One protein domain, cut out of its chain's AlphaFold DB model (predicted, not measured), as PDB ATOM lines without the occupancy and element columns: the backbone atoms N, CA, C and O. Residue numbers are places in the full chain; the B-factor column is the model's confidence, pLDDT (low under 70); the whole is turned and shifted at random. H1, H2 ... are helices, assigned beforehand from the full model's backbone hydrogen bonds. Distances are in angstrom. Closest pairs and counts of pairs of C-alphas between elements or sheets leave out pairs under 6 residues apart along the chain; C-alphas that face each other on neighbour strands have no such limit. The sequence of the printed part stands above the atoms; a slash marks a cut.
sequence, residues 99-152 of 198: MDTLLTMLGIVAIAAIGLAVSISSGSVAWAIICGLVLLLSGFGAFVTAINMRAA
ATOM      1  N   MET A  99     127.770 283.378 245.474       83.62
ATOM      2  CA  MET A  99     127.402 284.447 244.545       83.62
ATOM      3  C   MET A  99     127.428 284.011 243.074       83.62
ATOM      4  O   MET A  99     126.510 284.359 242.337       83.62
ATOM      5  N   ASP A 100     128.399 283.192 242.650       77.31
ATOM      6  CA  ASP A 100     128.436 282.653 241.277       77.31
ATOM      7  C   ASP A 100     127.216 281.766 240.985       77.31
ATOM      8  O   ASP A 100     126.666 281.767 239.880       77.31
ATOM      9  N   THR A 101     126.757 281.023 241.996       82.31
ATOM     10  CA  THR A 101     125.560 280.174 241.884       82.31
ATOM     11  C   THR A 101     124.287 281.024 241.788       82.31
ATOM     12  O   THR A 101     123.388 280.711 241.013       82.31
ATOM     13  N   LEU A 102     124.218 282.133 242.528       84.06
ATOM     14  CA  LEU A 102     123.100 283.076 242.447       84.06
ATOM     15  C   LEU A 102     123.037 283.794 241.095       84.06
ATOM     16  O   LEU A 102     121.966 283.847 240.493       84.06
ATOM     17  N   LEU A 103     124.171 284.291 240.584       86.94
ATOM     18  CA  LEU A 103     124.224 284.948 239.273       86.94
ATOM     19  C   LEU A 103     123.818 284.000 238.142       86.94
ATOM     20  O   LEU A 103     123.082 284.393 237.239       86.94
ATOM     21  N   THR A 104     124.279 282.748 238.191       83.38
ATOM     22  CA  THR A 104     123.913 281.751 237.177       83.38
ATOM     23  C   THR A 104     122.427 281.414 237.219       83.38
ATOM     24  O   THR A 104     121.802 281.343 236.162       83.38
ATOM     25  N   MET A 105     121.827 281.291 238.405       82.06
ATOM     26  CA  MET A 105     120.378 281.086 238.530       82.06
ATOM     27  C   MET A 105     119.576 282.284 238.005       82.06
ATOM     28  O   MET A 105     118.642 282.091 237.230       82.06
ATOM     29  N   LEU A 106     119.973 283.516 238.341       89.69
ATOM     30  CA  LEU A 106     119.340 284.739 237.825       89.69
ATOM     31  C   LEU A 106     119.426 284.838 236.296       89.69
ATOM     32  O   LEU A 106     118.432 285.161 235.644       89.69
ATOM     33  N   GLY A 107     120.583 284.504 235.719       88.81
ATOM     34  CA  GLY A 107     120.772 284.477 234.269       88.81
ATOM     35  C   GLY A 107     119.848 283.478 233.569       88.81
ATOM     36  O   GLY A 107     119.246 283.808 232.550       88.81
ATOM     37  N   ILE A 108     119.674 282.279 234.138       85.00
ATOM     38  CA  ILE A 108     118.765 281.260 233.590       85.00
ATOM     39  C   ILE A 108     117.311 281.745 233.629       85.00
ATOM     40  O   ILE A 108     116.597 281.601 232.637       85.00
ATOM     41  N   VAL A 109     116.877 282.357 234.738       85.44
ATOM     42  CA  VAL A 109     115.511 282.891 234.875       85.44
ATOM     43  C   VAL A 109     115.249 284.011 233.864       85.44
ATOM     44  O   VAL A 109     114.203 284.012 233.220       85.44
ATOM     45  N   ALA A 110     116.205 284.922 233.667       88.06
ATOM     46  CA  ALA A 110     116.076 286.003 232.692       88.06
ATOM     47  C   ALA A 110     115.953 285.473 231.252       88.06
ATOM     48  O   ALA A 110     115.071 285.903 230.509       88.06
ATOM     49  N   ILE A 111     116.784 284.496 230.866       84.50
ATOM     50  CA  ILE A 111     116.722 283.872 229.534       84.50
ATOM     51  C   ILE A 111     115.385 283.149 229.336       84.50
ATOM     52  O   ILE A 111     114.770 283.279 228.278       84.50
ATOM     53  N   ALA A 112     114.908 282.423 230.351       81.50
ATOM     54  CA  ALA A 112     113.618 281.745 230.292       81.50
ATOM     55  C   ALA A 112     112.460 282.741 230.116       81.50
ATOM     56  O   ALA A 112     111.593 282.514 229.276       81.50
ATOM     57  N   ALA A 113     112.471 283.864 230.841       83.25
ATOM     58  CA  ALA A 113     111.449 284.904 230.722       83.25
ATOM     59  C   ALA A 113     111.434 285.557 229.329       83.25
ATOM     60  O   ALA A 113     110.364 285.729 228.745       83.25
ATOM     61  N   ILE A 114     112.610 285.860 228.764       85.38
ATOM     62  CA  ILE A 114     112.731 286.409 227.404       85.38
ATOM     63  C   ILE A 114     112.225 285.396 226.369       85.38
ATOM     64  O   ILE A 114     111.434 285.751 225.496       85.38
ATOM     65  N   GLY A 115     112.627 284.126 226.487       77.75
ATOM     66  CA  GLY A 115     112.155 283.060 225.601       77.75
ATOM     67  C   GLY A 115     110.634 282.902 225.644       77.75
ATOM     68  O   GLY A 115     109.994 282.767 224.602       77.75
ATOM     69  N   LEU A 116     110.043 283.007 226.838       77.19
ATOM     70  CA  LEU A 116     108.600 282.910 227.032       77.19
ATOM     71  C   LEU A 116     107.869 284.102 226.386       77.19
ATOM     72  O   LEU A 116     106.923 283.895 225.626       77.19
ATOM     73  N   ALA A 117     108.366 285.329 226.569       78.44
ATOM     74  CA  ALA A 117     107.808 286.522 225.926       78.44
ATOM     75  C   ALA A 117     107.842 286.442 224.386       78.44
ATOM     76  O   ALA A 117     106.842 286.729 223.723       78.44
ATOM     77  N   VAL A 118     108.955 285.977 223.805       80.31
ATOM     78  CA  VAL A 118     109.094 285.802 222.346       80.31
ATOM     79  C   VAL A 118     108.180 284.687 221.817       80.31
ATOM     80  O   VAL A 118     107.600 284.806 220.735       80.31
ATOM     81  N   SER A 119     107.984 283.614 222.589       72.31
ATOM     82  CA  SER A 119     107.068 282.534 222.202       72.31
ATOM     83  C   SER A 119     105.592 282.957 222.213       72.31
ATOM     84  O   SER A 119     104.839 282.546 221.332       72.31
ATOM     85  N   ILE A 120     105.182 283.845 223.129       75.19
ATOM     86  CA  ILE A 120     103.825 284.424 223.129       75.19
ATOM     87  C   ILE A 120     103.635 285.330 221.905       75.19
ATOM     88  O   ILE A 120     102.616 285.243 221.223       75.19
ATOM     89  N   SER A 121     104.639 286.149 221.576       78.81
ATOM     90  CA  SER A 121     104.602 287.056 220.421       78.81
ATOM     91  C   SER A 121     104.491 286.337 219.074       78.81
ATOM     92  O   SER A 121     103.956 286.912 218.129       78.81
ATOM     93  N   SER A 122     105.001 285.112 218.961       79.06
ATOM     94  CA  SER A 122     104.988 284.346 217.709       79.06
ATOM     95  C   SER A 122     103.727 283.495 217.522       79.06
ATOM     96  O   SER A 122     103.592 282.837 216.492       79.06
ATOM     97  N   GLY A 123     102.801 283.484 218.493       78.94
ATOM     98  CA  GLY A 123     101.531 282.749 218.410       78.94
ATOM     99  C   GLY A 123     101.685 281.228 218.263       78.94
ATOM    100  O   GLY A 123     100.726 280.532 217.931       78.94
ATOM    101  N   SER A 124     102.888 280.690 218.484       82.06
ATOM    102  CA  SER A 124     103.191 279.288 218.220       82.06
ATOM    103  C   SER A 124     102.994 278.443 219.474       82.06
ATOM    104  O   SER A 124     103.859 278.356 220.347       82.06
ATOM    105  N   VAL A 125     101.853 277.757 219.531       82.12
ATOM    106  CA  VAL A 125     101.511 276.800 220.598       82.12
ATOM    107  C   VAL A 125     102.586 275.711 220.746       82.12
ATOM    108  O   VAL A 125     102.891 275.284 221.857       82.12
ATOM    109  N   ALA A 126     103.230 275.311 219.643       81.38
ATOM    110  CA  ALA A 126     104.314 274.329 219.657       81.38
ATOM    111  C   ALA A 126     105.523 274.799 220.489       81.38
ATOM    112  O   ALA A 126     106.070 274.023 221.272       81.38
ATOM    113  N   TRP A 127     105.905 276.075 220.382       79.19
ATOM    114  CA  TRP A 127     107.009 276.636 221.167       79.19
ATOM    115  C   TRP A 127     106.671 276.753 222.653       79.19
ATOM    116  O   TRP A 127     107.527 276.468 223.490       79.19
ATOM    117  N   ALA A 128     105.423 277.082 222.995       78.00
ATOM    118  CA  ALA A 128     104.971 277.099 224.385       78.00
ATOM    119  C   ALA A 128     105.067 275.705 225.039       78.00
ATOM    120  O   ALA A 128     105.544 275.586 226.169       78.00
ATOM    121  N   ILE A 129     104.694 274.644 224.311       85.06
ATOM    122  CA  ILE A 129     104.800 273.255 224.788       85.06
ATOM    123  C   ILE A 129     106.267 272.855 224.997       85.06
ATOM    124  O   ILE A 129     106.603 272.270 226.028       85.06
ATOM    125  N   ILE A 130     107.154 273.201 224.057       84.50
ATOM    126  CA  ILE A 130     108.590 272.898 224.166       84.50
ATOM    127  C   ILE A 130     109.204 273.621 225.372       84.50
ATOM    128  O   ILE A 130     109.871 272.985 226.188       84.50
ATOM    129  N   CYS A 131     108.941 274.922 225.535       81.00
ATOM    130  CA  CYS A 131     109.416 275.691 226.689       81.00
ATOM    131  C   CYS A 131     108.885 275.118 228.014       81.00
ATOM    132  O   CYS A 131     109.651 274.962 228.967       81.00
ATOM    133  N   GLY A 132     107.604 274.736 228.064       84.25
ATOM    134  CA  GLY A 132     107.002 274.082 229.227       84.25
ATOM    135  C   GLY A 132     107.681 272.756 229.584       84.25
ATOM    136  O   GLY A 132     108.028 272.538 230.745       84.25
ATOM    137  N   LEU A 133     107.949 271.897 228.595       89.81
ATOM    138  CA  LEU A 133     108.658 270.627 228.792       89.81
ATOM    139  C   LEU A 133     110.091 270.828 229.297       89.81
ATOM    140  O   LEU A 133     110.526 270.112 230.199       89.81
ATOM    141  N   VAL A 134     110.820 271.809 228.758       86.56
ATOM    142  CA  VAL A 134     112.187 272.128 229.205       86.56
ATOM    143  C   VAL A 134     112.190 272.589 230.663       86.56
ATOM    144  O   VAL A 134     113.009 272.114 231.455       86.56
ATOM    145  N   LEU A 135     111.252 273.458 231.049       84.94
ATOM    146  CA  LEU A 135     111.112 273.897 232.439       84.94
ATOM    147  C   LEU A 135     110.773 272.722 233.364       84.94
ATOM    148  O   LEU A 135     111.420 272.561 234.398       84.94
ATOM    149  N   LEU A 136     109.848 271.850 232.961       90.06
ATOM    150  CA  LEU A 136     109.452 270.678 233.744       90.06
ATOM    151  C   LEU A 136     110.624 269.701 233.940       90.06
ATOM    152  O   LEU A 136     110.889 269.271 235.064       90.06
ATOM    153  N   LEU A 137     111.394 269.417 232.884       90.44
ATOM    154  CA  LEU A 137     112.581 268.557 232.957       90.44
ATOM    155  C   LEU A 137     113.693 269.165 233.823       90.44
ATOM    156  O   LEU A 137     114.324 268.449 234.604       90.44
ATOM    157  N   SER A 138     113.916 270.479 233.731       83.94
ATOM    158  CA  SER A 138     114.905 271.174 234.564       83.94
ATOM    159  C   SER A 138     114.522 271.160 236.050       83.94
ATOM    160  O   SER A 138     115.355 270.827 236.898       83.94
ATOM    161  N   GLY A 139     113.245 271.409 236.365       86.50
ATOM    162  CA  GLY A 139     112.700 271.323 237.719       86.50
ATOM    163  C   GLY A 139     112.800 269.910 238.293       86.50
ATOM    164  O   GLY A 139     113.244 269.732 239.428       86.50
ATOM    165  N   PHE A 140     112.485 268.889 237.489       89.31
ATOM    166  CA  PHE A 140     112.610 267.491 237.898       89.31
ATOM    167  C   PHE A 140     114.073 267.098 238.162       89.31
ATOM    168  O   PHE A 140     114.371 266.450 239.165       89.31
ATOM    169  N   GLY A 141     115.012 267.554 237.327       85.81
ATOM    170  CA  GLY A 141     116.446 267.340 237.539       85.81
ATOM    171  C   GLY A 141     116.959 267.969 238.841       85.81
ATOM    172  O   GLY A 141     117.680 267.319 239.606       85.81
ATOM    173  N   ALA A 142     116.545 269.204 239.139       82.31
ATOM    174  CA  ALA A 142     116.879 269.871 240.398       82.31
ATOM    175  C   ALA A 142     116.281 269.136 241.611       82.31
ATOM    176  O   ALA A 142     116.977 268.920 242.606       82.31
ATOM    177  N   PHE A 143     115.032 268.674 241.506       84.00
ATOM    178  CA  PHE A 143     114.347 267.922 242.558       84.00
ATOM    179  C   PHE A 143     115.031 266.583 242.869       84.00
ATOM    180  O   PHE A 143     115.332 266.292 244.028       84.00
ATOM    181  N   VAL A 144     115.377 265.797 241.843       84.69
ATOM    182  CA  VAL A 144     116.128 264.537 242.009       84.69
ATOM    183  C   VAL A 144     117.501 264.794 242.633       84.69
ATOM    184  O   VAL A 144     117.957 264.035 243.492       84.69
ATOM    185  N   THR A 145     118.162 265.889 242.252       78.69
ATOM    186  CA  THR A 145     119.450 266.275 242.842       78.69
ATOM    187  C   THR A 145     119.297 266.625 244.324       78.69
ATOM    188  O   THR A 145     120.090 266.163 245.143       78.69
ATOM    189  N   ALA A 146     118.247 267.362 244.696       77.88
ATOM    190  CA  ALA A 146     117.952 267.711 246.085       77.88
ATOM    191  C   ALA A 146     117.641 266.477 246.953       77.88
ATOM    192  O   ALA A 146     118.145 266.376 248.076       77.88
ATOM    193  N   ILE A 147     116.882 265.504 246.430       81.12
ATOM    194  CA  ILE A 147     116.627 264.226 247.117       81.12
ATOM    195  C   ILE A 147     117.938 263.466 247.348       81.12
ATOM    196  O   ILE A 147     118.205 263.018 248.464       81.12
ATOM    197  N   ASN A 148     118.797 263.378 246.330       80.12
ATOM    198  CA  ASN A 148     120.089 262.702 246.455       80.12
ATOM    199  C   ASN A 148     121.034 263.395 247.449       80.12
ATOM    200  O   ASN A 148     121.801 262.718 248.131       80.12
ATOM    201  N   MET A 149     120.968 264.725 247.576       73.62
ATOM    202  CA  MET A 149     121.748 265.444 248.589       73.62
ATOM    203  C   MET A 149     121.232 265.202 250.012       73.62
ATOM    204  O   MET A 149     122.042 265.130 250.933       73.62
ATOM    205  N   ARG A 150     119.919 265.012 250.206       73.25
ATOM    206  CA  ARG A 150     119.343 264.639 251.514       73.25
ATOM    207  C   ARG A 150     119.670 263.207 251.937       73.25
ATOM    208  O   ARG A 150     119.737 262.940 253.131       73.25
ATOM    209  N   ALA A 151     119.893 262.301 250.985       73.06
ATOM    210  CA  ALA A 151     120.245 260.910 251.271       73.06
ATOM    211  C   ALA A 151     121.720 260.712 251.670       73.06
ATOM    212  O   ALA A 151     122.099 259.618 252.091       73.06
ATOM    213  N   ALA A 152     122.571 261.737 251.548       65.69
ATOM    214  CA  ALA A 152     123.949 261.637 252.000       65.69
ATOM    215  C   ALA A 152     123.982 261.679 253.541       65.69
ATOM    216  O   ALA A 152     123.652 262.717 254.120       65.69
TER     217      ALA A 152
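Overview. This is residues 99 to 152 of the 198 residues of an uncharacterized protein of Williamsia sp. 1135 (UniProt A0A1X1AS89). Two long helices, H1 and H2, make a helical hairpin in the form of a narrow V, joined by a tight turn at its point and open at the other end. They come together only near that turn, and the two arms splay away from each other, with residues 99 to 111 and 136 to 152 standing free. The printed part has 54 residues, with two named helices in the order H1, H2 and no named strand, and its class is all helix. The whole is loose, with a radius of gyration of the C-alphas of 14.1 A, and flat, with spans of 46 by 24 by 7 A.

Arrangement. H1, residues 99 to 121, and H2, residues 125 to 150, form a helical hairpin. They run opposite ways at a shallow tilt of 22 degrees, and their centres are 14.2 A apart. H1 touches H2 with residues 115 to 120 alone, and H2 touches H1 with residues 127 to 131 alone. There are 6 pairs of C-alphas within 8 A, and the closest C-alphas of the two helices, those of Ser 119 and Trp 127, are 6.0 A apart. In both H1 and H2 every O i to N i+4 pair is within hydrogen-bond range.

Along the chain. H1 begins with C-alpha 99 at (127.402, 284.447, 244.545) and ends with C-alpha 121 at (104.602, 287.056, 220.421), a length of 33.3 A. H2 begins with C-alpha 125 at (101.511, 276.800, 220.598) and ends with C-alpha 150 at (119.343, 264.639, 251.514), a length of 37.7 A.

Size, cuts and confidence. The two C-alphas farthest apart, those of Gly 123 and Ala 152, are 45.6 A apart. The printed part has no cut, and the link from H1 to H2, with 3 residues between them, is tight. The mean pLDDT of the printed part is 82.0, and residue 152 is under 70.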